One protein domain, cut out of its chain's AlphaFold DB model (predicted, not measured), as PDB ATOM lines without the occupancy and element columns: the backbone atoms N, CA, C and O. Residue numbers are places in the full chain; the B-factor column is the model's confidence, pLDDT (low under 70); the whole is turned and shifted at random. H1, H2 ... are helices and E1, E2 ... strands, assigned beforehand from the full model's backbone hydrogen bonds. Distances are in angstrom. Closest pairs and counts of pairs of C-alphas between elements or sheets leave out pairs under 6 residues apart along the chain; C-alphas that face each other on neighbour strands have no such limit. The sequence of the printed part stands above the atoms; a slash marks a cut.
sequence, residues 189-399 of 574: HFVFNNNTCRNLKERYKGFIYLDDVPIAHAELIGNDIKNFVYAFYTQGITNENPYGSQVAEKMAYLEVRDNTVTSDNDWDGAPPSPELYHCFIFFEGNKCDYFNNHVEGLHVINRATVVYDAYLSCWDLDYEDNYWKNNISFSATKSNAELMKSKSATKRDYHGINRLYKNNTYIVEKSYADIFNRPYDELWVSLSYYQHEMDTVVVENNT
ATOM      1  N   HIS A 189      79.697  -7.115 -13.129       98.19
ATOM      2  CA  HIS A 189      81.091  -6.699 -12.951       98.19
ATOM      3  C   HIS A 189      81.597  -5.956 -14.186       98.19
ATOM      4  O   HIS A 189      81.586  -6.508 -15.291       98.19
ATOM      5  N   PHE A 190      82.038  -4.718 -13.999       98.56
ATOM      6  CA  PHE A 190      82.702  -3.909 -15.012       98.56
ATOM      7  C   PHE A 190      84.164  -3.709 -14.614       98.56
ATOM      8  O   PHE A 190      84.434  -3.237 -13.518       98.56
ATOM      9  N   VAL A 191      85.100  -4.050 -15.496       98.81
ATOM     10  CA  VAL A 191      86.539  -3.962 -15.232       98.81
ATOM     11  C   VAL A 191      87.221  -3.233 -16.383       98.81
ATOM     12  O   VAL A 191      87.167  -3.682 -17.532       98.81
ATOM     13  N   PHE A 192      87.890  -2.125 -16.072       98.81
ATOM     14  CA  PHE A 192      88.713  -1.363 -17.005       98.81
ATOM     15  C   PHE A 192      90.078  -1.088 -16.369       98.81
ATOM     16  O   PHE A 192      90.293  -0.039 -15.761       98.81
ATOM     17  N   ASN A 193      91.003  -2.043 -16.505       98.81
ATOM     18  CA  ASN A 193      92.252  -2.035 -15.743       98.81
ATOM     19  C   ASN A 193      93.506  -2.029 -16.623       98.81
ATOM     20  O   ASN A 193      93.587  -2.714 -17.643       98.81
ATOM     21  N   ASN A 194      94.540  -1.314 -16.183       98.75
ATOM     22  CA  ASN A 194      95.864  -1.296 -16.806       98.75
ATOM     23  C   ASN A 194      95.848  -0.899 -18.293       98.75
ATOM     24  O   ASN A 194      96.640  -1.419 -19.083       98.75
ATOM     25  N   ASN A 195      94.924  -0.024 -18.696       98.88
ATOM     26  CA  ASN A 195      94.803   0.440 -20.073       98.88
ATOM     27  C   ASN A 195      95.561   1.749 -20.293       98.88
ATOM     28  O   ASN A 195      95.786   2.536 -19.375       98.88
ATOM     29  N   THR A 196      95.904   2.015 -21.549       98.81
ATOM     30  CA  THR A 196      96.468   3.294 -21.980       98.81
ATOM     31  C   THR A 196      95.502   3.998 -22.924       98.81
ATOM     32  O   THR A 196      95.156   3.468 -23.977       98.81
ATOM     33  N   CYS A 197      95.107   5.222 -22.594       98.62
ATOM     34  CA  CYS A 197      94.209   6.039 -23.407       98.62
ATOM     35  C   CYS A 197      94.914   7.325 -23.833       98.62
ATOM     36  O   CYS A 197      95.493   8.017 -22.993       98.62
ATOM     37  N   ARG A 198      94.878   7.652 -25.128       97.88
ATOM     38  CA  ARG A 198      95.549   8.824 -25.704       97.88
ATOM     39  C   ARG A 198      94.641   9.594 -26.650       97.88
ATOM     40  O   ARG A 198      94.111   9.030 -27.602       97.88
ATOM     41  N   ASN A 199      94.579  10.910 -26.484       95.62
ATOM     42  CA  ASN A 199      94.016  11.826 -27.479       95.62
ATOM     43  C   ASN A 199      92.577  11.461 -27.888       95.62
ATOM     44  O   ASN A 199      92.267  11.362 -29.079       95.62
ATOM     45  N   LEU A 200      91.710  11.255 -26.900       94.38
ATOM     46  CA  LEU A 200      90.307  10.903 -27.082       94.38
ATOM     47  C   LEU A 200      89.483  12.166 -27.387       94.38
ATOM     48  O   LEU A 200      89.122  12.912 -26.480       94.38
ATOM     49  N   LYS A 201      89.216  12.445 -28.670       86.94
ATOM     50  CA  LYS A 201      88.619  13.729 -29.119       86.94
ATOM     51  C   LYS A 201      87.096  13.728 -29.263       86.94
ATOM     52  O   LYS A 201      86.545  14.738 -29.704       86.94
ATOM     53  N   GLU A 202      86.419  12.618 -28.980       79.56
ATOM     54  CA  GLU A 202      84.951  12.573 -29.036       79.56
ATOM     55  C   GLU A 202      84.394  13.575 -28.017       79.56
ATOM     56  O   GLU A 202      84.759  13.530 -26.847       79.56
ATOM     57  N   ARG A 203      83.568  14.520 -28.474       74.81
ATOM     58  CA  ARG A 203      83.114  15.640 -27.642       74.81
ATOM     59  C   ARG A 203      81.727  15.407 -27.060       74.81
ATOM     60  O   ARG A 203      81.403  16.000 -26.041       74.81
ATOM     61  N   TYR A 204      80.884  14.607 -27.707       72.19
ATOM     62  CA  TYR A 204      79.452  14.586 -27.429       72.19
ATOM     63  C   TYR A 204      79.049  13.777 -26.197       72.19
ATOM     64  O   TYR A 204      78.049  14.128 -25.573       72.19
ATOM     65  N   LYS A 205      79.785  12.724 -25.826       77.38
ATOM     66  CA  LYS A 205      79.567  11.984 -24.565       77.38
ATOM     67  C   LYS A 205      80.881  11.426 -24.006       77.38
ATOM     68  O   LYS A 205      81.943  11.642 -24.583       77.38
ATOM     69  N   GLY A 206      80.829  10.688 -22.895       85.69
ATOM     70  CA  GLY A 206      82.051  10.184 -22.261       85.69
ATOM     71  C   GLY A 206      82.738   9.047 -23.022       85.69
ATOM     72  O   GLY A 206      82.132   8.472 -23.926       85.69
ATOM     73  N   PHE A 207      83.989   8.703 -22.702       94.81
ATOM     74  CA  PHE A 207      84.682   7.557 -23.329       94.81
ATOM     75  C   PHE A 207      84.044   6.210 -22.939       94.81
ATOM     76  O   PHE A 207      83.923   5.304 -23.771       94.81
ATOM     77  N   ILE A 208      83.577   6.111 -21.695       96.25
ATOM     78  CA  ILE A 208      82.696   5.063 -21.178       96.25
ATOM     79  C   ILE A 208      81.418   5.757 -20.704       96.25
ATOM     80  O   ILE A 208      81.473   6.577 -19.793       96.25
ATOM     81  N   TYR A 209      80.288   5.464 -21.348       92.94
ATOM     82  CA  TYR A 209      79.004   6.121 -21.086       92.94
ATOM     83  C   TYR A 209      77.944   5.106 -20.639       92.94
ATOM     84  O   TYR A 209      77.420   4.342 -21.460       92.94
ATOM     85  N   LEU A 210      77.650   5.087 -19.339       93.38
ATOM     86  CA  LEU A 210      76.809   4.095 -18.655       93.38
ATOM     87  C   LEU A 210      75.759   4.751 -17.742       93.38
ATOM     88  O   LEU A 210      75.354   4.175 -16.734       93.38
ATOM     89  N   ASP A 211      75.302   5.951 -18.097       92.00
ATOM     90  CA  ASP A 211      74.212   6.620 -17.383       92.00
ATOM     91  C   ASP A 211      72.934   5.764 -17.402       92.00
ATOM     92  O   ASP A 211      72.622   5.104 -18.396       92.00
ATOM     93  N   ASP A 212      72.205   5.776 -16.285       90.44
ATOM     94  CA  ASP A 212      71.004   4.975 -16.022       90.44
ATOM     95  C   ASP A 212      71.212   3.446 -16.115       90.44
ATOM     96  O   ASP A 212      70.244   2.685 -16.213       90.44
ATOM     97  N   VAL A 213      72.463   2.971 -16.060       92.00
ATOM     98  CA  VAL A 213      72.799   1.541 -16.069       92.00
ATOM     99  C   VAL A 213      73.194   1.081 -14.663       92.00
ATOM    100  O   VAL A 213      74.242   1.487 -14.154       92.00
ATOM    101  N   PRO A 214      72.417   0.184 -14.028       93.31
ATOM    102  CA  PRO A 214      72.836  -0.472 -12.799       93.31
ATOM    103  C   PRO A 214      74.146  -1.236 -13.000       93.31
ATOM    104  O   PRO A 214      74.230  -2.112 -13.868       93.31
ATOM    105  N   ILE A 215      75.155  -0.926 -12.187       95.50
ATOM    106  CA  ILE A 215      76.393  -1.704 -12.120       95.50
ATOM    107  C   ILE A 215      76.632  -2.093 -10.670       95.50
ATOM    108  O   ILE A 215      76.725  -1.223  -9.808       95.50
ATOM    109  N   ALA A 216      76.695  -3.397 -10.397       96.19
ATOM    110  CA  ALA A 216      76.874  -3.867  -9.026       96.19
ATOM    111  C   ALA A 216      78.307  -3.614  -8.530       96.19
ATOM    112  O   ALA A 216      78.488  -3.186  -7.395       96.19
ATOM    113  N   HIS A 217      79.306  -3.838  -9.383       98.25
ATOM    114  CA  HIS A 217      80.703  -3.544  -9.088       98.25
ATOM    115  C   HIS A 217      81.419  -3.044 -10.350       98.25
ATOM    116  O   HIS A 217      81.420  -3.733 -11.375       98.25
ATOM    117  N   ALA A 218      82.004  -1.850 -10.282       98.62
ATOM    118  CA  ALA A 218      82.865  -1.291 -11.316       98.62
ATOM    119  C   ALA A 218      84.283  -1.029 -10.787       98.62
ATOM    120  O   ALA A 218      84.437  -0.467  -9.709       98.62
ATOM    121  N   GLU A 219      85.295  -1.376 -11.580       98.69
ATOM    122  CA  GLU A 219      86.712  -1.147 -11.293       98.69
ATOM    123  C   GLU A 219      87.365  -0.355 -12.437       98.69
ATOM    124  O   GLU A 219      87.263  -0.732 -13.612       98.69
ATOM    125  N   LEU A 220      88.050   0.738 -12.093       98.81
ATOM    126  CA  LEU A 220      88.938   1.484 -12.984       98.81
ATOM    127  C   LEU A 220      90.309   1.616 -12.318       98.81
ATOM    128  O   LEU A 220      90.530   2.525 -11.517       98.81
ATOM    129  N   ILE A 221      91.225   0.700 -12.642       98.88
ATOM    130  CA  ILE A 221      92.466   0.529 -11.877       98.88
ATOM    131  C   ILE A 221      93.711   0.622 -12.758       98.88
ATOM    132  O   ILE A 221      93.810  -0.060 -13.777       98.88
ATOM    133  N   GLY A 222      94.712   1.401 -12.342       98.75
ATOM    134  CA  GLY A 222      96.039   1.365 -12.967       98.75
ATOM    135  C   GLY A 222      96.078   1.896 -14.401       98.75
ATOM    136  O   GLY A 222      96.938   1.486 -15.183       98.75
ATOM    137  N   ASN A 223      95.123   2.741 -14.802       98.88
ATOM    138  CA  ASN A 223      95.060   3.260 -16.165       98.88
ATOM    139  C   ASN A 223      95.946   4.495 -16.339       98.88
ATOM    140  O   ASN A 223      96.038   5.354 -15.465       98.88
ATOM    141  N   ASP A 224      96.535   4.612 -17.522       98.88
ATOM    142  CA  ASP A 224      97.287   5.783 -17.952       98.88
ATOM    143  C   ASP A 224      96.486   6.507 -19.040       98.88
ATOM    144  O   ASP A 224      96.362   6.045 -20.178       98.88
ATOM    145  N   ILE A 225      95.914   7.652 -18.689       98.81
ATOM    146  CA  ILE A 225      94.992   8.417 -19.519       98.81
ATOM    147  C   ILE A 225      95.619   9.771 -19.808       98.81
ATOM    148  O   ILE A 225      96.005  10.519 -18.913       98.81
ATOM    149  N   LYS A 226      95.691  10.115 -21.091       98.56
ATOM    150  CA  LYS A 226      96.178  11.413 -21.523       98.56
ATOM    151  C   LYS A 226      95.274  11.997 -22.588       98.56
ATOM    152  O   LYS A 226      95.043  11.331 -23.599       98.56
ATOM    153  N   ASN A 227      94.845  13.241 -22.390       97.12
ATOM    154  CA  ASN A 227      94.035  14.014 -23.332       97.12
ATOM    155  C   ASN A 227      92.680  13.353 -23.647       97.12
ATOM    156  O   ASN A 227      92.579  12.485 -24.520       97.12
ATOM    157  N   PHE A 228      91.615  13.793 -22.980       96.00
ATOM    158  CA  PHE A 228      90.232  13.423 -23.304       96.00
ATOM    159  C   PHE A 228      89.312  14.650 -23.226       96.00
ATOM    160  O   PHE A 228      89.721  15.705 -22.745       96.00
ATOM    161  N   VAL A 229      88.086  14.540 -23.733       91.50
ATOM    162  CA  VAL A 229      87.084  15.619 -23.715       91.50
ATOM    163  C   VAL A 229      85.857  15.172 -22.919       91.50
ATOM    164  O   VAL A 229      85.577  13.977 -22.846       91.50
ATOM    165  N   TYR A 230      85.120  16.126 -22.333       90.75
ATOM    166  CA  TYR A 230      83.932  15.859 -21.510       90.75
ATOM    167  C   TYR A 230      84.289  14.945 -20.324       90.75
ATOM    168  O   TYR A 230      85.222  15.268 -19.590       90.75
ATOM    169  N   ALA A 231      83.597  13.829 -20.119       92.56
ATOM    170  CA  ALA A 231      83.870  12.889 -19.041       92.56
ATOM    171  C   ALA A 231      84.580  11.623 -19.547       92.56
ATOM    172  O   ALA A 231      84.226  11.096 -20.597       92.56
ATOM    173  N   PHE A 232      85.560  11.084 -18.822       96.81
ATOM    174  CA  PHE A 232      86.171   9.818 -19.241       96.81
ATOM    175  C   PHE A 232      85.247   8.630 -18.932       96.81
ATOM    176  O   PHE A 232      84.914   7.861 -19.836       96.81
ATOM    177  N   TYR A 233      84.769   8.528 -17.692       97.31
ATOM    178  CA  TYR A 233      83.787   7.537 -17.253       97.31
ATOM    179  C   TYR A 233      82.535   8.231 -16.719       97.31
ATOM    180  O   TYR A 233      82.644   9.094 -15.847       97.31
ATOM    181  N   THR A 234      81.356   7.850 -17.219       94.00
ATOM    182  CA  THR A 234      80.074   8.297 -16.662       94.00
ATOM    183  C   THR A 234      79.182   7.127 -16.293       94.00
ATOM    184  O   THR A 234      78.935   6.227 -17.097       94.00
ATOM    185  N   GLN A 235      78.667   7.191 -15.074       93.56
ATOM    186  CA  GLN A 235      77.560   6.391 -14.587       93.56
ATOM    187  C   GLN A 235      76.675   7.307 -13.731       93.56
ATOM    188  O   GLN A 235      76.755   7.325 -12.504       93.56
ATOM    189  N   GLY A 236      75.912   8.162 -14.412       91.38
ATOM    190  CA  GLY A 236      74.981   9.099 -13.788       91.38
ATOM    191  C   GLY A 236      73.530   8.629 -13.777       91.38
ATOM    192  O   GLY A 236      73.184   7.623 -14.396       91.38
ATOM    193  N   ILE A 237      72.667   9.403 -13.114       88.94
ATOM    194  CA  ILE A 237      71.211   9.246 -13.172       88.94
ATOM    195  C   ILE A 237      70.624  10.446 -13.910       88.94
ATOM    196  O   ILE A 237      70.822  11.602 -13.526       88.94
ATOM    197  N   THR A 238      69.874  10.178 -14.973       89.31
ATOM    198  CA  THR A 238      69.194  11.226 -15.735       89.31
ATOM    199  C   THR A 238      68.070  11.836 -14.891       89.31
ATOM    200  O   THR A 238      67.276  11.119 -14.287       89.31
ATOM    201  N   ASN A 239      67.957  13.168 -14.862       83.94
ATOM    202  CA  ASN A 239      66.973  13.867 -14.020       83.94
ATOM    203  C   ASN A 239      65.519  13.469 -14.330       83.94
ATOM    204  O   ASN A 239      64.671  13.473 -13.438       83.94
ATOM    205  N   GLU A 240      65.220  13.142 -15.587       87.50
ATOM    206  CA  GLU A 240      63.899  12.718 -16.048       87.50
ATOM    207  C   GLU A 240      63.613  11.227 -15.803       87.50
ATOM    208  O   GLU A 240      62.514  10.769 -16.121       87.50
ATOM    209  N   ASN A 241      64.567  10.465 -15.253       87.31
ATOM    210  CA  ASN A 241      64.401   9.037 -15.005       87.31
ATOM    211  C   ASN A 241      63.426   8.799 -13.831       87.31
ATOM    212  O   ASN A 241      63.777   9.061 -12.675       87.31
ATOM    213  N   PRO A 242      62.216   8.252 -14.073       89.94
ATOM    214  CA  PRO A 242      61.240   8.007 -13.012       89.94
ATOM    215  C   PRO A 242      61.688   6.913 -12.030       89.94
ATOM    216  O   PRO A 242      61.136   6.828 -10.934       89.94
ATOM    217  N   TYR A 243      62.681   6.105 -12.411       90.19
ATOM    218  CA  TYR A 243      63.257   5.028 -11.607       90.19
ATOM    219  C   TYR A 243      64.639   5.384 -11.043       90.19
ATOM    220  O   TYR A 243      65.367   4.498 -10.602       90.19
ATOM    221  N   GLY A 244      65.030   6.666 -11.073       88.56
ATOM    222  CA  GLY A 244      66.382   7.098 -10.714       88.56
ATOM    223  C   GLY A 244      66.836   6.630  -9.328       88.56
ATOM    224  O   GLY A 244      67.955   6.150  -9.183       88.56
ATOM    225  N   SER A 245      65.955   6.670  -8.321       85.25
ATOM    226  CA  SER A 245      66.271   6.166  -6.975       85.25
ATOM    227  C   SER A 245      66.533   4.659  -6.953       85.25
ATOM    228  O   SER A 245      67.503   4.216  -6.351       85.25
ATOM    229  N   GLN A 246      65.717   3.877  -7.657       89.44
ATOM    230  CA  GLN A 246      65.872   2.426  -7.735       89.44
ATOM    231  C   GLN A 246      67.106   2.033  -8.553       89.44
ATOM    232  O   GLN A 246      67.728   1.011  -8.281       89.44
ATOM    233  N   VAL A 247      67.470   2.834  -9.559       89.75
ATOM    234  CA  VAL A 247      68.724   2.666 -10.299       89.75
ATOM    235  C   VAL A 247      69.913   2.947  -9.378       89.75
ATOM    236  O   VAL A 247      70.793   2.093  -9.290       89.75
ATOM    237  N   ALA A 248      69.897   4.062  -8.636       87.31
ATOM    238  CA  ALA A 248      70.939   4.423  -7.668       87.31
ATOM    239  C   ALA A 248      71.205   3.299  -6.659       87.31
ATOM    240  O   ALA A 248      72.344   2.882  -6.483       87.31
ATOM    241  N   GLU A 249      70.140   2.737  -6.075       86.62
ATOM    242  CA  GLU A 249      70.220   1.638  -5.103       86.62
ATOM    243  C   GLU A 249      70.925   0.390  -5.654       86.62
ATOM    244  O   GLU A 249      71.493  -0.398  -4.892       86.62
ATOM    245  N   LYS A 250      70.888   0.186  -6.976       90.75
ATOM    246  CA  LYS A 250      71.538  -0.936  -7.667       90.75
ATOM    247  C   LYS A 250      72.947  -0.602  -8.170       90.75
ATOM    248  O   LYS A 250      73.653  -1.522  -8.581       90.75
ATOM    249  N   MET A 251      73.358   0.668  -8.140       92.50
ATOM    250  CA  MET A 251      74.720   1.130  -8.430       92.50
ATOM    251  C   MET A 251      75.566   1.012  -7.156       92.50
ATOM    252  O   MET A 251      75.784   1.982  -6.431       92.50
ATOM    253  N   ALA A 252      75.958  -0.219  -6.824       92.31
ATOM    254  CA  ALA A 252      76.372  -0.545  -5.463       92.31
ATOM    255  C   ALA A 252      77.799  -0.094  -5.117       92.31
ATOM    256  O   ALA A 252      78.002   0.422  -4.017       92.31
ATOM    257  N   TYR A 253      78.770  -0.276  -6.013       97.38
ATOM    258  CA  TYR A 253      80.169   0.002  -5.694       97.38
ATOM    259  C   TYR A 253      81.013   0.365  -6.923       97.38
ATOM    260  O   TYR A 253      80.948  -0.312  -7.954       97.38
ATOM    261  N   LEU A 254      81.820   1.417  -6.777       98.31
ATOM    262  CA  LEU A 254      82.823   1.864  -7.738       98.31
ATOM    263  C   LEU A 254      84.198   1.964  -7.052       98.31
ATOM    264  O   LEU A 254      84.350   2.716  -6.095       98.31
ATOM    265  N   GLU A 255      85.197   1.259  -7.581       98.75
ATOM    266  CA  GLU A 255      86.605   1.355  -7.180       98.75
ATOM    267  C   GLU A 255      87.405   2.084  -8.274       98.75
ATOM    268  O   GLU A 255      87.453   1.643  -9.428       98.75
ATOM    269  N   VAL A 256      88.050   3.202  -7.932       98.88
ATOM    270  CA  VAL A 256      88.901   3.977  -8.849       98.88
ATOM    271  C   VAL A 256      90.239   4.248  -8.198       98.88
ATOM    272  O   VAL A 256      90.334   5.041  -7.260       98.88
ATOM    273  N   ARG A 257      91.298   3.637  -8.728       98.75
ATOM    274  CA  ARG A 257      92.608   3.755  -8.093       98.75
ATOM    275  C   ARG A 257      93.821   3.510  -8.949       98.75
ATOM    276  O   ARG A 257      93.757   2.857  -9.986       98.75
ATOM    277  N   ASP A 258      94.949   4.023  -8.475       98.81
ATOM    278  CA  ASP A 258      96.250   3.910  -9.133       98.81
ATOM    279  C   ASP A 258      96.240   4.462 -10.578       98.81
ATOM    280  O   ASP A 258      97.067   4.073 -11.404       98.81
ATOM    281  N   ASN A 259      95.293   5.345 -10.928       98.94
ATOM    282  CA  ASN A 259      95.207   5.915 -12.273       98.94
ATOM    283  C   ASN A 259      96.062   7.178 -12.387       98.94
ATOM    284  O   ASN A 259      96.123   7.997 -11.472       98.94
ATOM    285  N   THR A 260      96.667   7.377 -13.556       98.88
ATOM    286  CA  THR A 260      97.323   8.632 -13.934       98.88
ATOM    287  C   THR A 260      96.545   9.281 -15.067       98.88
ATOM    288  O   THR A 260      96.365   8.683 -16.126       98.88
ATOM    289  N   VAL A 261      96.102  10.514 -14.857       98.81
ATOM    290  CA  VAL A 261      95.323  11.303 -15.805       98.81
ATOM    291  C   VAL A 261      96.014  12.636 -16.026       98.81
ATOM    292  O   VAL A 261      96.199  13.414 -15.093       98.81
ATOM    293  N   THR A 262      96.397  12.910 -17.269       98.50
ATOM    294  CA  THR A 262      97.079  14.156 -17.635       98.50
ATOM    295  C   THR A 262      96.478  14.794 -18.882       98.50
ATOM    296  O   THR A 262      95.946  14.101 -19.752       98.50
ATOM    297  N   SER A 263      96.592  16.113 -19.002       97.50
ATOM    298  CA  SER A 263      96.270  16.830 -20.239       97.50
ATOM    299  C   SER A 263      97.433  17.716 -20.674       97.50
ATOM    300  O   SER A 263      98.062  18.388 -19.860       97.50
ATOM    301  N   ASP A 264      97.733  17.693 -21.972       97.38
ATOM    302  CA  ASP A 264      98.693  18.600 -22.595       97.38
ATOM    303  C   ASP A 264      98.153  20.031 -22.595       97.38
ATOM    304  O   ASP A 264      96.957  20.246 -22.751       97.38
ATOM    305  N   ASN A 265      99.036  21.027 -22.497       95.06
ATOM    306  CA  ASN A 265      98.642  22.441 -22.467       95.06
ATOM    307  C   ASN A 265      97.940  22.926 -23.750       95.06
ATOM    308  O   ASN A 265      97.330  23.985 -23.746       95.06
ATOM    309  N   ASP A 266      98.062  22.219 -24.874       93.75
ATOM    310  CA  ASP A 266      97.349  22.540 -26.115       93.75
ATOM    311  C   ASP A 266      96.030  21.760 -26.267       93.75
ATOM    312  O   ASP A 266      95.358  21.861 -27.300       93.75
ATOM    313  N   TRP A 267      95.628  21.009 -25.235       94.31
ATOM    314  CA  TRP A 267      94.419  20.200 -25.224       94.31
ATOM    315  C   TRP A 267      93.253  20.862 -24.480       94.31
ATOM    316  O   TRP A 267      93.130  20.766 -23.263       94.31
ATOM    317  N   ASP A 268      92.320  21.446 -25.231       89.62
ATOM    318  CA  ASP A 268      91.072  21.966 -24.663       89.62
ATOM    319  C   ASP A 268      90.054  20.835 -24.415       89.62
ATOM    320  O   ASP A 268      89.472  20.284 -25.358       89.62
ATOM    321  N   GLY A 269      89.803  20.521 -23.140       87.06
ATOM    322  CA  GLY A 269      88.843  19.503 -22.691       87.06
ATOM    323  C   GLY A 269      87.368  19.899 -22.845       87.06
ATOM    324  O   GLY A 269      86.482  19.186 -22.365       87.06
ATOM    325  N   ALA A 270      87.088  21.036 -23.494       86.25
ATOM    326  CA  ALA A 270      85.759  21.620 -23.623       86.25
ATOM    327  C   ALA A 270      84.702  20.654 -24.208       86.25
ATOM    328  O   ALA A 270      84.781  20.288 -25.389       86.25
ATOM    329  N   PRO A 271      83.630  20.337 -23.456       83.38
ATOM    330  CA  PRO A 271      82.461  19.653 -23.993       83.38
ATOM    331  C   PRO A 271      81.655  20.576 -24.929       83.38
ATOM    332  O   PRO A 271      81.867  21.793 -24.952       83.38
ATOM    333  N   PRO A 272      80.706  20.044 -25.722       80.69
ATOM    334  CA  PRO A 272      79.933  20.808 -26.701       80.69
ATOM    335  C   PRO A 272      79.038  21.878 -26.067       80.69
ATOM    336  O   PRO A 272      78.760  22.878 -26.723       80.69
ATOM    337  N   SER A 273      78.624  21.695 -24.810       82.56
ATOM    338  CA  SER A 273      77.820  22.653 -24.046       82.56
ATOM    339  C   SER A 273      78.560  23.086 -22.773       82.56
ATOM    340  O   SER A 273      79.154  22.235 -22.115       82.56
ATOM    341  N   PRO A 274      78.522  24.376 -22.385       77.62
ATOM    342  CA  PRO A 274      79.150  24.858 -21.153       77.62
ATOM    343  C   PRO A 274      78.517  24.298 -19.868       77.62
ATOM    344  O   PRO A 274      79.137  24.388 -18.816       77.62
ATOM    345  N   GLU A 275      77.313  23.728 -19.945       78.38
ATOM    346  CA  GLU A 275      76.605  23.114 -18.808       78.38
ATOM    347  C   GLU A 275      77.137  21.718 -18.453       78.38
ATOM    348  O   GLU A 275      76.825  21.174 -17.397       78.38
ATOM    349  N   LEU A 276      77.931  21.132 -19.348       84.62
ATOM    350  CA  LEU A 276      78.533  19.820 -19.182       84.62
ATOM    351  C   LEU A 276      79.853  19.907 -18.409       84.62
ATOM    352  O   LEU A 276      80.507  20.948 -18.386       84.62
ATOM    353  N   TYR A 277      80.258  18.788 -17.813       88.69
ATOM    354  CA  TYR A 277      81.478  18.668 -17.014       88.69
ATOM    355  C   TYR A 277      82.673  18.217 -17.857       88.69
ATOM    356  O   TYR A 277      82.521  17.401 -18.763       88.69
ATOM    357  N   HIS A 278      83.873  18.688 -17.523       93.94
ATOM    358  CA  HIS A 278      85.108  18.018 -17.916       93.94
ATOM    359  C   HIS A 278      85.683  17.282 -16.701       93.94
ATOM    360  O   HIS A 278      86.140  17.929 -15.760       93.94
ATOM    361  N   CYS A 279      85.596  15.951 -16.674       94.44
ATOM    362  CA  CYS A 279      86.004  15.177 -15.497       94.44
ATOM    363  C   CYS A 279      86.514  13.773 -15.813       94.44
ATOM    364  O   CYS A 279      86.103  13.164 -16.795       94.44
ATOM    365  N   PHE A 280      87.409  13.232 -14.987       97.31
ATOM    366  CA  PHE A 280      87.835  11.845 -15.153       97.31
ATOM    367  C   PHE A 280      86.697  10.890 -14.752       97.31
ATOM    368  O   PHE A 280      86.272  10.077 -15.575       97.31
ATOM    369  N   ILE A 281      86.118  11.052 -13.562       97.25
ATOM    370  CA  ILE A 281      85.004  10.215 -13.090       97.25
ATOM    371  C   ILE A 281      83.737  11.045 -12.884       97.25
ATOM    372  O   ILE A 281      83.768  12.070 -12.212       97.25
ATOM    373  N   PHE A 282      82.609  10.564 -13.401       94.62
ATOM    374  CA  PHE A 282      81.267  10.996 -13.017       94.62
ATOM    375  C   PHE A 282      80.483   9.782 -12.515       94.62
ATOM    376  O   PHE A 282      80.216   8.862 -13.291       94.62
ATOM    377  N   PHE A 283      80.091   9.784 -11.244       94.38
ATOM    378  CA  PHE A 283      79.388   8.661 -10.624       94.38
ATOM    379  C   PHE A 283      78.279   9.134  -9.684       94.38
ATOM    380  O   PHE A 283      78.505   9.995  -8.830       94.38
ATOM    381  N   GLU A 284      77.094   8.537  -9.808       92.31
ATOM    382  CA  GLU A 284      76.027   8.611  -8.810       92.31
ATOM    383  C   GLU A 284      75.657   7.179  -8.367       92.31
ATOM    384  O   GLU A 284      75.463   6.317  -9.216       92.31
ATOM    385  N   GLY A 285      75.581   6.894  -7.060       91.50
ATOM    386  CA  GLY A 285      75.356   5.520  -6.570       91.50
ATOM    387  C   GLY A 285      75.460   5.358  -5.051       91.50
ATOM    388  O   GLY A 285      75.209   6.305  -4.310       91.50
ATOM    389  N   ASN A 286      75.837   4.171  -4.568       91.81
ATOM    390  CA  ASN A 286      75.900   3.886  -3.129       91.81
ATOM    391  C   ASN A 286      77.286   4.151  -2.531       91.81
ATOM    392  O   ASN A 286      77.390   4.977  -1.630       91.81
ATOM    393  N   LYS A 287      78.344   3.487  -3.014       94.19
ATOM    394  CA  LYS A 287      79.704   3.621  -2.464       94.19
ATOM    395  C   LYS A 287      80.747   3.853  -3.557       94.19
ATOM    396  O   LYS A 287      80.662   3.239  -4.621       94.19
ATOM    397  N   CYS A 288      81.717   4.721  -3.283       96.88
ATOM    398  CA  CYS A 288      82.881   4.938  -4.136       96.88
ATOM    399  C   CYS A 288      84.169   4.959  -3.305       96.88
ATOM    400  O   CYS A 288      84.258   5.738  -2.355       96.88
ATOM    401  N   ASP A 289      85.160   4.176  -3.726       98.56
ATOM    402  CA  ASP A 289      86.530   4.250  -3.218       98.56
ATOM    403  C   ASP A 289      87.394   4.893  -4.306       98.56
ATOM    404  O   ASP A 289      87.595   4.322  -5.380       98.56
ATOM    405  N   TYR A 290      87.883   6.104  -4.047       98.50
ATOM    406  CA  TYR A 290      88.685   6.892  -4.975       98.50
ATOM    407  C   TYR A 290      90.066   7.141  -4.365       98.50
ATOM    408  O   TYR A 290      90.238   8.063  -3.563       98.50
ATOM    409  N   PHE A 291      91.050   6.310  -4.715       98.00
ATOM    410  CA  PHE A 291      92.327   6.295  -4.001       98.00
ATOM    411  C   PHE A 291      93.580   6.254  -4.869       98.00
ATOM    412  O   PHE A 291      93.631   5.588  -5.898       98.00
ATOM    413  N   ASN A 292      94.633   6.943  -4.429       98.75
ATOM    414  CA  ASN A 292      95.944   6.950  -5.088       98.75
ATOM    415  C   ASN A 292      95.887   7.302  -6.593       98.75
ATOM    416  O   ASN A 292      96.608   6.733  -7.416       98.75
ATOM    417  N   ASN A 293      94.996   8.218  -6.981       98.88
ATOM    418  CA  ASN A 293      94.921   8.722  -8.350       98.88
ATOM    419  C   ASN A 293      95.749  10.005  -8.500       98.88
ATOM    420  O   ASN A 293      95.745  10.871  -7.626       98.88
ATOM    421  N   HIS A 294      96.413  10.165  -9.644       98.81
ATOM    422  CA  HIS A 294      97.060  11.411 -10.061       98.81
ATOM    423  C   HIS A 294      96.244  12.030 -11.186       98.81
ATOM    424  O   HIS A 294      96.201  11.475 -12.281       98.81
ATOM    425  N   VAL A 295      95.646  13.200 -10.963       98.69
ATOM    426  CA  VAL A 295      94.917  13.947 -11.997       98.69
ATOM    427  C   VAL A 295      95.473  15.356 -12.129       98.69
ATOM    428  O   VAL A 295      95.350  16.179 -11.217       98.69
ATOM    429  N   GLU A 296      96.061  15.647 -13.288       98.38
ATOM    430  CA  GLU A 296      96.749  16.909 -13.535       98.38
ATOM    431  C   GLU A 296      96.433  17.550 -14.890       98.38
ATOM    432  O   GLU A 296      96.393  16.901 -15.936       98.38
ATOM    433  N   GLY A 297      96.302  18.875 -14.871       97.69
ATOM    434  CA  GLY A 297      96.288  19.703 -16.071       97.69
ATOM    435  C   GLY A 297      94.981  19.653 -16.856       97.69
ATOM    436  O   GLY A 297      94.938  20.142 -17.985       97.69
ATOM    437  N   LEU A 298      93.898  19.100 -16.300       97.44
ATOM    438  CA  LEU A 298      92.588  19.175 -16.942       97.44
ATOM    439  C   LEU A 298      92.173  20.645 -17.048       97.44
ATOM    440  O   LEU A 298      92.184  21.376 -16.061       97.44
ATOM    441  N   HIS A 299      91.815  21.123 -18.236       95.75
ATOM    442  CA  HIS A 299      91.431  22.520 -18.376       95.75
ATOM    443  C   HIS A 299      90.452  22.766 -19.509       95.75
ATOM    444  O   HIS A 299      90.330  21.992 -20.459       95.75
ATOM    445  N   VAL A 300      89.748  23.886 -19.372       94.12
ATOM    446  CA  VAL A 300      88.861  24.433 -20.393       94.12
ATOM    447  C   VAL A 300      89.074  25.938 -20.472       94.12
ATOM    448  O   VAL A 300      89.189  26.609 -19.444       94.12
ATOM    449  N   ILE A 301      89.116  26.480 -21.689       91.31
ATOM    450  CA  ILE A 301      89.418  27.897 -21.933       91.31
ATOM    451  C   ILE A 301      88.161  28.639 -22.402       91.31
ATOM    452  O   ILE A 301      87.474  28.199 -23.321       91.31
ATOM    453  N   ASN A 302      87.879  29.810 -21.813       87.38
ATOM    454  CA  ASN A 302      86.772  30.700 -22.203       87.38
ATOM    455  C   ASN A 302      85.372  30.060 -22.126       87.38
ATOM    456  O   ASN A 302      84.456  30.481 -22.836       87.38
ATOM    457  N   ARG A 303      85.176  29.051 -21.272       85.88
ATOM    458  CA  ARG A 303      83.856  28.459 -21.012       85.88
ATOM    459  C   ARG A 303      83.662  28.290 -19.521       85.88
ATOM    460  O   ARG A 303      84.596  27.946 -18.814       85.88
ATOM    461  N   ALA A 304      82.431  28.470 -19.059       86.56
ATOM    462  CA  ALA A 304      82.057  28.211 -17.670       86.56
ATOM    463  C   ALA A 304      81.907  26.708 -17.349       86.56
ATOM    464  O   ALA A 304      81.379  26.373 -16.294       86.56
ATOM    465  N   THR A 305      82.375  25.818 -18.238       90.19
ATOM    466  CA  THR A 305      82.466  24.375 -17.995       90.19
ATOM    467  C   THR A 305      83.208  24.122 -16.702       90.19
ATOM    468  O   THR A 305      84.270  24.703 -16.474       90.19
ATOM    469  N   VAL A 306      82.672  23.229 -15.884       89.00
ATOM    470  CA  VAL A 306      83.320  22.857 -14.638       89.00
ATOM    471  C   VAL A 306      84.324  21.741 -14.879       89.00
ATOM    472  O   VAL A 306      84.058  20.829 -15.661       89.00
ATOM    473  N   VAL A 307      85.473  21.838 -14.215       93.88
ATOM    474  CA  VAL A 307      86.570  20.881 -14.340       93.88
ATOM    475  C   VAL A 307      86.779  20.202 -12.996       93.88
ATOM    476  O   VAL A 307      87.002  20.887 -11.999       93.88
ATOM    477  N   TYR A 308      86.721  18.874 -12.991       91.69
ATOM    478  CA  TYR A 308      86.958  18.037 -11.817       91.69
ATOM    479  C   TYR A 308      87.911  16.905 -12.176       91.69
ATOM    480  O   TYR A 308      87.978  16.478 -13.322       91.69
ATOM    481  N   ASP A 309      88.602  16.356 -11.195       95.44
ATOM    482  CA  ASP A 309      89.073  14.979 -11.291       95.44
ATOM    483  C   ASP A 309      87.881  14.016 -11.180       95.44
ATOM    484  O   ASP A 309      87.683  13.170 -12.051       95.44
ATOM    485  N   ALA A 310      87.012  14.216 -10.188       94.75
ATOM    486  CA  ALA A 310      85.856  13.372  -9.955       94.75
ATOM    487  C   ALA A 310      84.621  14.180  -9.522       94.75
ATOM    488  O   ALA A 310      84.676  15.056  -8.662       94.75
ATOM    489  N   TYR A 311      83.475  13.848 -10.111       92.69
ATOM    490  CA  TYR A 311      82.147  14.217  -9.643       92.69
ATOM    491  C   TYR A 311      81.523  12.973  -9.006       92.69
ATOM    492  O   TYR A 311      81.133  12.042  -9.712       92.69
ATOM    493  N   LEU A 312      81.449  12.946  -7.671       92.81
ATOM    494  CA  LEU A 312      81.002  11.780  -6.905       92.81
ATOM    495  C   LEU A 312      79.745  12.123  -6.096       92.81
ATOM    496  O   LEU A 312      79.762  12.941  -5.174       92.81
ATOM    497  N   SER A 313      78.634  11.492  -6.460       90.00
ATOM    498  CA  SER A 313      77.330  11.631  -5.813       90.00
ATOM    499  C   SER A 313      76.881  10.289  -5.236       90.00
ATOM    500  O   SER A 313      75.914   9.687  -5.704       90.00
ATOM    501  N   CYS A 314      77.615   9.803  -4.239       89.56
ATOM    502  CA  CYS A 314      77.371   8.524  -3.571       89.56
ATOM    503  C   CYS A 314      76.869   8.694  -2.127       89.56
ATOM    504  O   CYS A 314      76.808   9.809  -1.617       89.56
ATOM    505  N   TRP A 315      76.459   7.625  -1.448       88.81
ATOM    506  CA  TRP A 315      76.172   7.673  -0.008       88.81
ATOM    507  C   TRP A 315      77.440   7.582   0.826       88.81
ATOM    508  O   TRP A 315      77.594   8.370   1.750       88.81
ATOM    509  N   ASP A 316      78.374   6.722   0.445       92.50
ATOM    510  CA  ASP A 316      79.646   6.527   1.131       92.50
ATOM    511  C   ASP A 316      80.811   6.823   0.183       92.50
ATOM    512  O   ASP A 316      80.831   6.332  -0.949       92.50
ATOM    513  N   LEU A 317      81.744   7.664   0.621       95.25
ATOM    514  CA  LEU A 317      82.903   8.071  -0.172       95.25
ATOM    515  C   LEU A 317      84.169   7.992   0.665       95.25
ATOM    516  O   LEU A 317      84.320   8.779   1.604       95.25
ATOM    517  N   ASP A 318      85.099   7.162   0.207       97.88
ATOM    518  CA  ASP A 318      86.477   7.121   0.677       97.88
ATOM    519  C   ASP A 318      87.379   7.747  -0.405       97.88
ATOM    520  O   ASP A 318      87.601   7.166  -1.466       97.88
ATOM    521  N   TYR A 319      87.838   8.984  -0.181       98.00
ATOM    522  CA  TYR A 319      88.668   9.763  -1.109       98.00
ATOM    523  C   TYR A 319      90.059   9.990  -0.492       98.00
ATOM    524  O   TYR A 319      90.265  10.905   0.318       98.00
ATOM    525  N   GLU A 320      91.022   9.136  -0.844       98.50
ATOM    526  CA  GLU A 320      92.291   9.020  -0.110       98.50
ATOM    527  C   GLU A 320      93.548   9.041  -0.990       98.50
ATOM    528  O   GLU A 320      93.581   8.480  -2.080       98.50
ATOM    529  N   ASP A 321      94.623   9.650  -0.492       98.75
ATOM    530  CA  ASP A 321      95.962   9.607  -1.103       98.75
ATOM    531  C   ASP A 321      96.014  10.113  -2.566       98.75
ATOM    532  O   ASP A 321      96.886   9.725  -3.342       98.75
ATOM    533  N   ASN A 322      95.089  10.988  -2.976       98.69
ATOM    534  CA  ASN A 322      95.035  11.493  -4.350       98.69
ATOM    535  C   ASN A 322      95.906  12.737  -4.550       98.69
ATOM    536  O   ASN A 322      96.048  13.594  -3.671       98.69
ATOM    537  N   TYR A 323      96.440  12.872  -5.762       98.69
ATOM    538  CA  TYR A 323      97.157  14.049  -6.224       98.69
ATOM    539  C   TYR A 323      96.340  14.781  -7.291       98.69
ATOM    540  O   TYR A 323      96.119  14.279  -8.392       98.69
ATOM    541  N   TRP A 324      95.917  15.996  -6.964       98.25
ATOM    542  CA  TRP A 324      95.125  16.877  -7.811       98.25
ATOM    543  C   TRP A 324      95.943  18.128  -8.123       98.25
ATOM    544  O   TRP A 324      96.371  18.843  -7.211       98.25
ATOM    545  N   LYS A 325      96.174  18.432  -9.404       98.44
ATOM    546  CA  LYS A 325      96.982  19.599  -9.782       98.44
ATOM    547  C   LYS A 325      96.462  20.325 -11.014       98.44
ATOM    548  O   LYS A 325      96.317  19.744 -12.080       98.44
ATOM    549  N   ASN A 326      96.280  21.639 -10.899       97.75
ATOM    550  CA  ASN A 326      95.986  22.535 -12.019       97.75
ATOM    551  C   ASN A 326      94.759  22.109 -12.859       97.75
ATOM    552  O   ASN A 326      94.709  22.371 -14.060       97.75
ATOM    553  N   ASN A 327      93.745  21.497 -12.234       96.94
ATOM    554  CA  ASN A 327      92.499  21.165 -12.922       96.94
ATOM    555  C   ASN A 327      91.566  22.390 -12.897       96.94
ATOM    556  O   ASN A 327      90.899  22.657 -11.898       96.94
ATOM    557  N   ILE A 328      91.589  23.210 -13.953       95.69
ATOM    558  CA  ILE A 328      91.045  24.579 -13.932       95.69
ATOM    559  C   ILE A 328      90.186  24.894 -15.157       95.69
ATOM    560  O   ILE A 328      90.597  24.770 -16.306       95.69
ATOM    561  N   SER A 329      89.005  25.449 -14.892       94.88
ATOM    562  CA  SER A 329      88.248  26.224 -15.874       94.88
ATOM    563  C   SER A 329      88.723  27.678 -15.885       94.88
ATOM    564  O   SER A 329      88.652  28.363 -14.858       94.88
ATOM    565  N   PHE A 330      89.212  28.157 -17.029       94.12
ATOM    566  CA  PHE A 330      89.624  29.546 -17.238       94.12
ATOM    567  C   PHE A 330      88.442  30.382 -17.732       94.12
ATOM    568  O   PHE A 330      88.276  30.644 -18.930       94.12
ATOM    569  N   SER A 331      87.587  30.763 -16.782       91.50
ATOM    570  CA  SER A 331      86.451  31.650 -17.016       91.50
ATOM    571  C   SER A 331      86.143  32.492 -15.780       91.50
ATOM    572  O   SER A 331      85.975  31.968 -14.678       91.50
ATOM    573  N   ALA A 332      85.983  33.800 -15.982       86.50
ATOM    574  CA  ALA A 332      85.527  34.733 -14.953       86.50
ATOM    575  C   ALA A 332      84.115  34.419 -14.421       86.50
ATOM    576  O   ALA A 332      83.785  34.795 -13.300       86.50
ATOM    577  N   THR A 333      83.283  33.732 -15.210       86.06
ATOM    578  CA  THR A 333      81.905  33.362 -14.845       86.06
ATOM    579  C   THR A 333      81.766  31.902 -14.435       86.06
ATOM    580  O   THR A 333      80.640  31.426 -14.285       86.06
ATOM    581  N   LYS A 334      82.881  31.169 -14.273       88.56
ATOM    582  CA  LYS A 334      82.819  29.785 -13.799       88.56
ATOM    583  C   LYS A 334      82.094  29.724 -12.457       88.56
ATOM    584  O   LYS A 334      82.154  30.652 -11.653       88.56
ATOM    585  N   SER A 335      81.424  28.614 -12.215       84.00
ATOM    586  CA  SER A 335      80.827  28.277 -10.932       84.00
ATOM    587  C   SER A 335      81.203  26.842 -10.589       84.00
ATOM    588  O   SER A 335      81.759  26.122 -11.418       84.00
ATOM    589  N   ASN A 336      80.924  26.436  -9.355       82.31
ATOM    590  CA  ASN A 336      81.098  25.061  -8.906       82.31
ATOM    591  C   ASN A 336      82.549  24.522  -8.965       82.31
ATOM    592  O   ASN A 336      82.765  23.344  -9.221       82.31
ATOM    593  N   ALA A 337      83.576  25.354  -8.774       88.69
ATOM    594  CA  ALA A 337      84.984  24.939  -8.877       88.69
ATOM    595  C   ALA A 337      85.505  24.261  -7.592       88.69
ATOM    596  O   ALA A 337      86.504  24.694  -7.023       88.69
ATOM    597  N   GLU A 338      84.789  23.260  -7.084       91.31
ATOM    598  CA  GLU A 338      85.129  22.561  -5.842       91.31
ATOM    599  C   GLU A 338      86.304  21.589  -5.972       91.31
ATOM    600  O   GLU A 338      86.376  20.836  -6.937       91.31
ATOM    601  N   LEU A 339      87.148  21.541  -4.937       93.75
ATOM    602  CA  LEU A 339      88.132  20.477  -4.718       93.75
ATOM    603  C   LEU A 339      87.474  19.226  -4.124       93.75
ATOM    604  O   LEU A 339      87.749  18.113  -4.551       93.75
ATOM    605  N   MET A 340      86.580  19.420  -3.151       91.44
ATOM    606  CA  MET A 340      85.808  18.355  -2.506       91.44
ATOM    607  C   MET A 340      84.320  18.576  -2.786       91.44
ATOM    608  O   MET A 340      83.637  19.339  -2.092       91.44
ATOM    609  N   LYS A 341      83.815  17.954  -3.853       84.88
ATOM    610  CA  LYS A 341      82.407  18.056  -4.243       84.88
ATOM    611  C   LYS A 341      81.636  16.835  -3.781       84.88
ATOM    612  O   LYS A 341      82.064  15.709  -3.999       84.88
ATOM    613  N   SER A 342      80.438  17.055  -3.251       74.81
ATOM    614  CA  SER A 342      79.500  15.956  -3.069       74.81
ATOM    615  C   SER A 342      78.036  16.365  -3.222       74.81
ATOM    616  O   SER A 342      77.571  17.365  -2.666       74.81
ATOM    617  N   LYS A 343      77.290  15.489  -3.895       75.25
ATOM    618  CA  LYS A 343      75.827  15.482  -3.995       75.25
ATOM    619  C   LYS A 343      75.279  14.179  -3.377       75.25
ATOM    620  O   LYS A 343      76.032  13.221  -3.208       75.25
ATOM    621  N   SER A 344      74.009  14.156  -2.965       65.44
ATOM    622  CA  SER A 344      73.343  12.916  -2.537       65.44
ATOM    623  C   SER A 344      72.733  12.210  -3.749       65.44
ATOM    624  O   SER A 344      72.200  12.860  -4.651       65.44
ATOM    625  N   ALA A 345      72.772  10.876  -3.761       54.41
ATOM    626  CA  ALA A 345      72.208  10.086  -4.854       54.41
ATOM    627  C   ALA A 345      70.682  10.270  -4.999       54.41
ATOM    628  O   ALA A 345      70.146  10.175  -6.100       54.41
ATOM    629  N   THR A 346      69.955  10.584  -3.915       59.56
ATOM    630  CA  THR A 346      68.512  10.875  -3.973       59.56
ATOM    631  C   THR A 346      68.079  11.912  -2.927       59.56
ATOM    632  O   THR A 346      68.761  12.149  -1.931       59.56
ATOM    633  N   LYS A 347      66.925  12.558  -3.159       54.69
ATOM    634  CA  LYS A 347      66.355  13.613  -2.294       54.69
ATOM    635  C   LYS A 347      65.624  13.099  -1.039       54.69
ATOM    636  O   LYS A 347      65.112  13.934  -0.300       54.69
ATOM    637  N   ARG A 348      65.452  11.781  -0.853       54.31
ATOM    638  CA  ARG A 348      64.442  11.246   0.088       54.31
ATOM    639  C   ARG A 348      64.969  10.731   1.427       54.31
ATOM    640  O   ARG A 348      64.191  10.771   2.367       54.31
ATOM    641  N   ASP A 349      66.243  10.364   1.534       55.88
ATOM    642  CA  ASP A 349      66.888  10.026   2.810       55.88
ATOM    643  C   ASP A 349      68.294  10.641   2.834       55.88
ATOM    644  O   ASP A 349      69.149  10.293   2.022       55.88
ATOM    645  N   TYR A 350      68.506  11.622   3.717       61.84
ATOM    646  CA  TYR A 350      69.806  12.274   3.953       61.84
ATOM    647  C   TYR A 350      70.658  11.508   4.979       61.84
ATOM    648  O   TYR A 350      71.844  11.787   5.130       61.84
ATOM    649  N   HIS A 351      70.065  10.518   5.650       68.62
ATOM    650  CA  HIS A 351      70.772   9.598   6.532       68.62
ATOM    651  C   HIS A 351      71.650   8.632   5.728       68.62
ATOM    652  O   HIS A 351      71.278   8.167   4.651       68.62
ATOM    653  N   GLY A 352      72.810   8.300   6.279       78.88
ATOM    654  CA  GLY A 352      73.803   7.401   5.701       78.88
ATOM    655  C   GLY A 352      74.825   8.080   4.789       78.88
ATOM    656  O   GLY A 352      75.614   7.374   4.164       78.88
ATOM    657  N   ILE A 353      74.832   9.416   4.694       87.81
ATOM    658  CA  ILE A 353      75.766  10.142   3.824       87.81
ATOM    659  C   ILE A 353      77.077  10.429   4.568       87.81
ATOM    660  O   ILE A 353      77.132  11.317   5.423       87.81
ATOM    661  N   ASN A 354      78.138   9.705   4.202       92.56
ATOM    662  CA  ASN A 354      79.460   9.767   4.830       92.56
ATOM    663  C   ASN A 354      80.551  10.132   3.819       92.56
ATOM    664  O   ASN A 354      80.547   9.655   2.684       92.56
ATOM    665  N   ARG A 355      81.476  11.009   4.219       94.19
ATOM    666  CA  ARG A 355      82.606  11.455   3.397       94.19
ATOM    667  C   ARG A 355      83.908  11.375   4.174       94.19
ATOM    668  O   ARG A 355      84.016  11.983   5.240       94.19
ATOM    669  N   LEU A 356      84.905  10.735   3.585       97.38
ATOM    670  CA  LEU A 356      86.288  10.764   4.027       97.38
ATOM    671  C   LEU A 356      87.156  11.379   2.925       97.38
ATOM    672  O   LEU A 356      87.192  10.885   1.806       97.38
ATOM    673  N   TYR A 357      87.862  12.455   3.259       97.88
ATOM    674  CA  TYR A 357      88.897  13.072   2.435       97.88
ATOM    675  C   TYR A 357      90.206  13.049   3.211       97.88
ATOM    676  O   TYR A 357      90.382  13.829   4.157       97.88
ATOM    677  N   LYS A 358      91.125  12.162   2.836       98.69
ATOM    678  CA  LYS A 358      92.342  11.917   3.607       98.69
ATOM    679  C   LYS A 358      93.618  11.921   2.780       98.69
ATOM    680  O   LYS A 358      93.667  11.334   1.710       98.69
ATOM    681  N   ASN A 359      94.676  12.537   3.311       98.75
ATOM    682  CA  ASN A 359      96.024  12.521   2.723       98.75
ATOM    683  C   ASN A 359      96.101  13.040   1.267       98.75
ATOM    684  O   ASN A 359      97.049  12.734   0.542       98.75
ATOM    685  N   ASN A 360      95.128  13.829   0.812       98.75
ATOM    686  CA  ASN A 360      95.113  14.328  -0.559       98.75
ATOM    687  C   ASN A 360      95.982  15.579  -0.698       98.75
ATOM    688  O   ASN A 360      96.132  16.374   0.235       98.75
ATOM    689  N   THR A 361      96.526  15.784  -1.894       98.81
ATOM    690  CA  THR A 361      97.297  16.975  -2.256       98.81
ATOM    691  C   THR A 361      96.592  17.729  -3.373       98.81
ATOM    692  O   THR A 361      96.385  17.182  -4.451       98.81
ATOM    693  N   TYR A 362      96.268  18.999  -3.134       98.62
ATOM    694  CA  TYR A 362      95.608  19.888  -4.086       98.62
ATOM    695  C   TYR A 362      96.511  21.069  -4.419       98.62
ATOM    696  O   TYR A 362      96.885  21.828  -3.524       98.62
ATOM    697  N   ILE A 363      96.838  21.252  -5.699       98.69
ATOM    698  CA  ILE A 363      97.758  22.302  -6.147       98.69
ATOM    699  C   ILE A 363      97.136  23.158  -7.256       98.69
ATOM    700  O   ILE A 363      96.676  22.635  -8.270       98.69
ATOM    701  N   VAL A 364      97.178  24.486  -7.102       98.25
ATOM    702  CA  VAL A 364      96.882  25.452  -8.178       98.25
ATOM    703  C   VAL A 364      98.006  26.476  -8.271       98.25
ATOM    704  O   VAL A 364      98.104  27.395  -7.455       98.25
ATOM    705  N   GLU A 365      98.828  26.354  -9.306       97.06
ATOM    706  CA  GLU A 365      99.994  27.205  -9.505       97.06
ATOM    707  C   GLU A 365      99.646  28.478 -10.278       97.06
ATOM    708  O   GLU A 365      98.988  28.453 -11.319       97.06
ATOM    709  N   LYS A 366     100.205  29.608  -9.836       96.25
ATOM    710  CA  LYS A 366     100.135  30.880 -10.571       96.25
ATOM    711  C   LYS A 366     100.649  30.751 -12.013       96.25
ATOM    712  O   LYS A 366     100.038  31.290 -12.932       96.25
ATOM    713  N   SER A 367     101.742  30.007 -12.203       97.00
ATOM    714  CA  SER A 367     102.362  29.776 -13.513       97.00
ATOM    715  C   SER A 367     101.450  29.047 -14.490       97.00
ATOM    716  O   SER A 367     101.661  29.146 -15.695       97.00
ATOM    717  N   TYR A 368     100.422  28.347 -14.005       97.31
ATOM    718  CA  TYR A 368      99.464  27.698 -14.887       97.31
ATOM    719  C   TYR A 368      98.689  28.731 -15.709       97.31
ATOM    720  O   TYR A 368      98.598  28.605 -16.922       97.31
ATOM    721  N   ALA A 369      98.241  29.833 -15.102       97.19
ATOM    722  CA  ALA A 369      97.624  30.930 -15.852       97.19
ATOM    723  C   ALA A 369      98.599  31.624 -16.819       97.19
ATOM    724  O   ALA A 369      98.175  32.049 -17.894       97.19
ATOM    725  N   ASP A 370      99.890  31.711 -16.473       97.25
ATOM    726  CA  ASP A 370     100.914  32.287 -17.358       97.25
ATOM    727  C   ASP A 370     101.041  31.483 -18.665       97.25
ATOM    728  O   ASP A 370     101.122  32.077 -19.739       97.25
ATOM    729  N   ILE A 371     100.985  30.143 -18.593       96.19
ATOM    730  CA  ILE A 371     101.041  29.241 -19.763       96.19
ATOM    731  C   ILE A 371      99.921  29.553 -20.765       96.19
ATOM    732  O   ILE A 371     100.161  29.580 -21.971       96.19
ATOM    733  N   PHE A 372      98.711  29.825 -20.270       95.62
ATOM    734  CA  PHE A 372      97.533  30.091 -21.102       95.62
ATOM    735  C   PHE A 372      97.285  31.580 -21.372       95.62
ATOM    736  O   PHE A 372      96.278  31.926 -21.996       95.62
ATOM    737  N   ASN A 373      98.164  32.471 -20.895       95.94
ATOM    738  CA  ASN A 373      97.970  33.922 -20.934       95.94
ATOM    739  C   ASN A 373      96.597  34.340 -20.359       95.94
ATOM    740  O   ASN A 373      95.813  35.050 -20.999       95.94
ATOM    741  N   ARG A 374      96.273  33.838 -19.160       95.69
ATOM    742  CA  ARG A 374      94.987  34.054 -18.477       95.69
ATOM    743  C   ARG A 374      95.127  34.927 -17.231       95.69
ATOM    744  O   ARG A 374      96.181  34.932 -16.598       95.69
ATOM    745  N   PRO A 375      94.066  35.650 -16.830       94.94
ATOM    746  CA  PRO A 375      94.059  36.373 -15.564       94.94
ATOM    747  C   PRO A 375      94.209  35.424 -14.370       94.94
ATOM    748  O   PRO A 375      93.519  34.410 -14.282       94.94
ATOM    749  N   TYR A 376      95.036  35.795 -13.392       94.38
ATOM    750  CA  TYR A 376      95.208  35.003 -12.167       94.38
ATOM    751  C   TYR A 376      93.937  34.897 -11.324       94.38
ATOM    752  O   TYR A 376      93.776  33.944 -10.566       94.38
ATOM    753  N   ASP A 377      93.014  35.848 -11.471       90.56
ATOM    754  CA  ASP A 377      91.716  35.785 -10.806       90.56
ATOM    755  C   ASP A 377      90.874  34.588 -11.249       90.56
ATOM    756  O   ASP A 377      89.995  34.187 -10.496       90.56
ATOM    757  N   GLU A 378      91.154  33.982 -12.408       93.69
ATOM    758  CA  GLU A 378      90.482  32.767 -12.878       93.69
ATOM    759  C   GLU A 378      91.045  31.484 -12.242       93.69
ATOM    760  O   GLU A 378      90.453  30.424 -12.411       93.69
ATOM    761  N   LEU A 379      92.134  31.549 -11.464       95.00
ATOM    762  CA  LEU A 379      92.728  30.397 -10.761       95.00
ATOM    763  C   LEU A 379      92.029  30.058  -9.435       95.00
ATOM    764  O   LEU A 379      92.609  29.404  -8.570       95.00
ATOM    765  N   TRP A 380      90.801  30.533  -9.229       93.31
ATOM    766  CA  TRP A 380      90.095  30.264  -7.986       93.31
ATOM    767  C   TRP A 380      89.473  28.864  -7.952       93.31
ATOM    768  O   TRP A 380      88.976  28.376  -8.969       93.31
ATOM    769  N   VAL A 381      89.477  28.254  -6.771       94.31
ATOM    770  CA  VAL A 381      88.803  26.985  -6.446       94.31
ATOM    771  C   VAL A 381      88.072  27.127  -5.113       94.31
ATOM    772  O   VAL A 381      88.392  28.021  -4.334       94.31
ATOM    773  N   SER A 382      87.086  26.280  -4.846       92.44
ATOM    774  CA  SER A 382      86.390  26.183  -3.561       92.44
ATOM    775  C   SER A 382      86.866  24.962  -2.795       92.44
ATOM    776  O   SER A 382      87.010  23.897  -3.387       92.44
ATOM    777  N   LEU A 383      87.085  25.094  -1.485       92.44
ATOM    778  CA  LEU A 383      87.521  23.975  -0.652       92.44
ATOM    779  C   LEU A 383      86.523  22.815  -0.736       92.44
ATOM    780  O   LEU A 383      86.906  21.685  -1.022       92.44
ATOM    781  N   SER A 384      85.238  23.111  -0.538       89.50
ATOM    782  CA  SER A 384      84.176  22.117  -0.640       89.50
ATOM    783  C   SER A 384      82.812  22.737  -0.918       89.50
ATOM    784  O   SER A 384      82.551  23.888  -0.554       89.50
ATOM    785  N   TYR A 385      81.919  21.928  -1.484       85.50
ATOM    786  CA  TYR A 385      80.480  22.183  -1.519       85.50
ATOM    787  C   TYR A 385      79.719  20.874  -1.322       85.50
ATOM    788  O   TYR A 385      79.989  19.863  -1.979       85.50
ATOM    789  N   TYR A 386      78.724  20.938  -0.447       84.44
ATOM    790  CA  TYR A 386      77.828  19.838  -0.126       84.44
ATOM    791  C   TYR A 386      76.421  20.267  -0.506       84.44
ATOM    792  O   TYR A 386      76.009  21.359  -0.136       84.44
ATOM    793  N   GLN A 387      75.698  19.464  -1.287       80.25
ATOM    794  CA  GLN A 387      74.366  19.857  -1.767       80.25
ATOM    795  C   GLN A 387      73.235  19.553  -0.769       80.25
ATOM    796  O   GLN A 387      72.190  20.202  -0.822       80.25
ATOM    797  N   HIS A 388      73.439  18.595   0.133       79.38
ATOM    798  CA  HIS A 388      72.434  18.096   1.074       79.38
ATOM    799  C   HIS A 388      73.025  17.938   2.477       79.38
ATOM    800  O   HIS A 388      74.245  18.014   2.635       79.38
ATOM    801  N   GLU A 389      72.151  17.735   3.468       83.69
ATOM    802  CA  GLU A 389      72.541  17.379   4.837       83.69
ATOM    803  C   GLU A 389      73.351  16.070   4.851       83.69
ATOM    804  O   GLU A 389      73.108  15.190   4.021       83.69
ATOM    805  N   MET A 390      74.345  15.971   5.739       86.75
ATOM    806  CA  MET A 390      75.260  14.823   5.834       86.75
ATOM    807  C   MET A 390      75.428  14.337   7.270       86.75
ATOM    808  O   MET A 390      75.460  15.144   8.201       86.75
ATOM    809  N   ASP A 391      75.656  13.034   7.436       89.38
ATOM    810  CA  ASP A 391      75.933  12.438   8.745       89.38
ATOM    811  C   ASP A 391      77.371  12.716   9.182       89.38
ATOM    812  O   ASP A 391      77.617  13.198  10.292       89.38
ATOM    813  N   THR A 392      78.330  12.425   8.300       92.31
ATOM    814  CA  THR A 392      79.750  12.531   8.636       92.31
ATOM    815  C   THR A 392      80.556  13.086   7.479       92.31
ATOM    816  O   THR A 392      80.461  12.615   6.347       92.31
ATOM    817  N   VAL A 393      81.415  14.051   7.786       94.19
ATOM    818  CA  VAL A 393      82.462  14.524   6.886       94.19
ATOM    819  C   VAL A 393      83.769  14.613   7.662       94.19
ATOM    820  O   VAL A 393      83.883  15.367   8.630       94.19
ATOM    821  N   VAL A 394      84.766  13.857   7.217       96.88
ATOM    822  CA  VAL A 394      86.128  13.872   7.747       96.88
ATOM    823  C   VAL A 394      87.061  14.389   6.663       96.88
ATOM    824  O   VAL A 394      87.132  13.828   5.577       96.88
ATOM    825  N   VAL A 395      87.781  15.462   6.966       97.56
ATOM    826  CA  VAL A 395      88.820  16.048   6.122       97.56
ATOM    827  C   VAL A 395      90.104  16.055   6.938       97.56
ATOM    828  O   VAL A 395      90.265  16.887   7.838       97.56
ATOM    829  N   GLU A 396      91.006  15.116   6.664       98.38
ATOM    830  CA  GLU A 396      92.210  14.938   7.471       98.38
ATOM    831  C   GLU A 396      93.514  14.785   6.686       98.38
ATOM    832  O   GLU A 396      93.567  14.149   5.640       98.38
ATOM    833  N   ASN A 397      94.597  15.354   7.222       98.69
ATOM    834  CA  ASN A 397      95.951  15.238   6.665       98.69
ATOM    835  C   ASN A 397      96.087  15.707   5.200       98.69
ATOM    836  O   ASN A 397      96.993  15.266   4.494       98.69
ATOM    837  N   ASN A 398      95.204  16.578   4.710       98.75
ATOM    838  CA  ASN A 398      95.275  17.061   3.332       98.75
ATOM    839  C   ASN A 398      96.204  18.277   3.219       98.75
ATOM    840  O   ASN A 398      96.322  19.086   4.146       98.75
ATOM    841  N   THR A 399      96.823  18.437   2.051       98.81
ATOM    842  CA  THR A 399      97.619  19.613   1.686       98.81
ATOM    843  C   THR A 399      96.919  20.391   0.581       98.81
ATOM    844  O   THR A 399      96.613  19.846  -0.474       98.81
TER     845      THR A 399
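AT A GLANCE: This is residues 189 to 399 of the 574 residues of an uncharacterized protein of Dehalobacter sp. TeCB1 (UniProt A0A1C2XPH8). The printed part winds in stacked turns, a solenoid whose parallel strands line up from turn to turn: E1 E3 E6 E9 E13 E17 E20 and E2 E4 E7 E10 E14 E18 make two walls meeting at a sharp corner, and a third side, E5 E8 E12 with E16 and E19, dips toward the middle. The short helices H1 and H2 lie at far ends of the outline. The 211 printed residues, mostly strand in class, have 20 named strands and two named helices, H1 between E5 and E6, H2 between E18 and E19; the five sheets are all parallel. It is compact, radius of gyration of the C-alphas 16.2 A, and spans 46 by 33 by 32 A.

HOW THE PARTS SIT: Start at His 189: E1, residues 189 to 193, E3, 215 to 221, E6, 253 to 257, E9, 287 to 291, E13, 316 to 320, E17, 354 to 358, and E20, 390 to 396, form the first sheet in that order. N 190 of E1 and O 217 of E3 are within hydrogen-bond range at 2.9 A. The second sheet runs E2, 196 to 200, E4, 224 to 228, E7, 260 to 262, E10, 294 to 296, E14, 323 to 325, E18, 361 to 364; N 197 and O 224 are 2.8 A apart. E1 runs on into E2 at 86 degrees. The twisted third sheet is E5, 231 to 235, E8, 277 to 284, E12, 306 to 313, with N 283 and O 311 at 2.9 A; E8 bends by 104 degrees at residue 280. E16, 338 to 342, pairs with E19, 380 to 386, N 339 to O 382 at 2.8 A. In a stack of sheets, one facing the next in turn, the third sheet is face to face with the second, 9.9 A centre to centre, and with E16 and E19, 10.5 A. E11, 299 to 301, pairs with E15, 328 to 330, N 330 to O 300 at 2.9 A. H1, 244 to 250, only grazes the first and third sheets; H2, 366 to 371, is not on the first three sheets. Of O i to N i+4 pairs, H1 has 2 of 3 and H2 1 of 2 within range.

IN THESE COORDINATES: Find C-alpha 189 at (81.091, -6.699, -12.951), where E1 begins; E3 then spans 16.2 A and E12 15.5 A. E19 spans 17.9 A, and E20 17.0 A to C-alpha 396 at (92.210, 14.938, 7.471).

THE WHOLE: The farthest C-alphas, Gln 246 and Asp 370, are 47.0 A apart. The printed part has no cut. Links E2 to E3, E7 to E8 and E16 to E17 are long. Mean pLDDT of the printed part is 91.8; residues 344 to 351 are under 70.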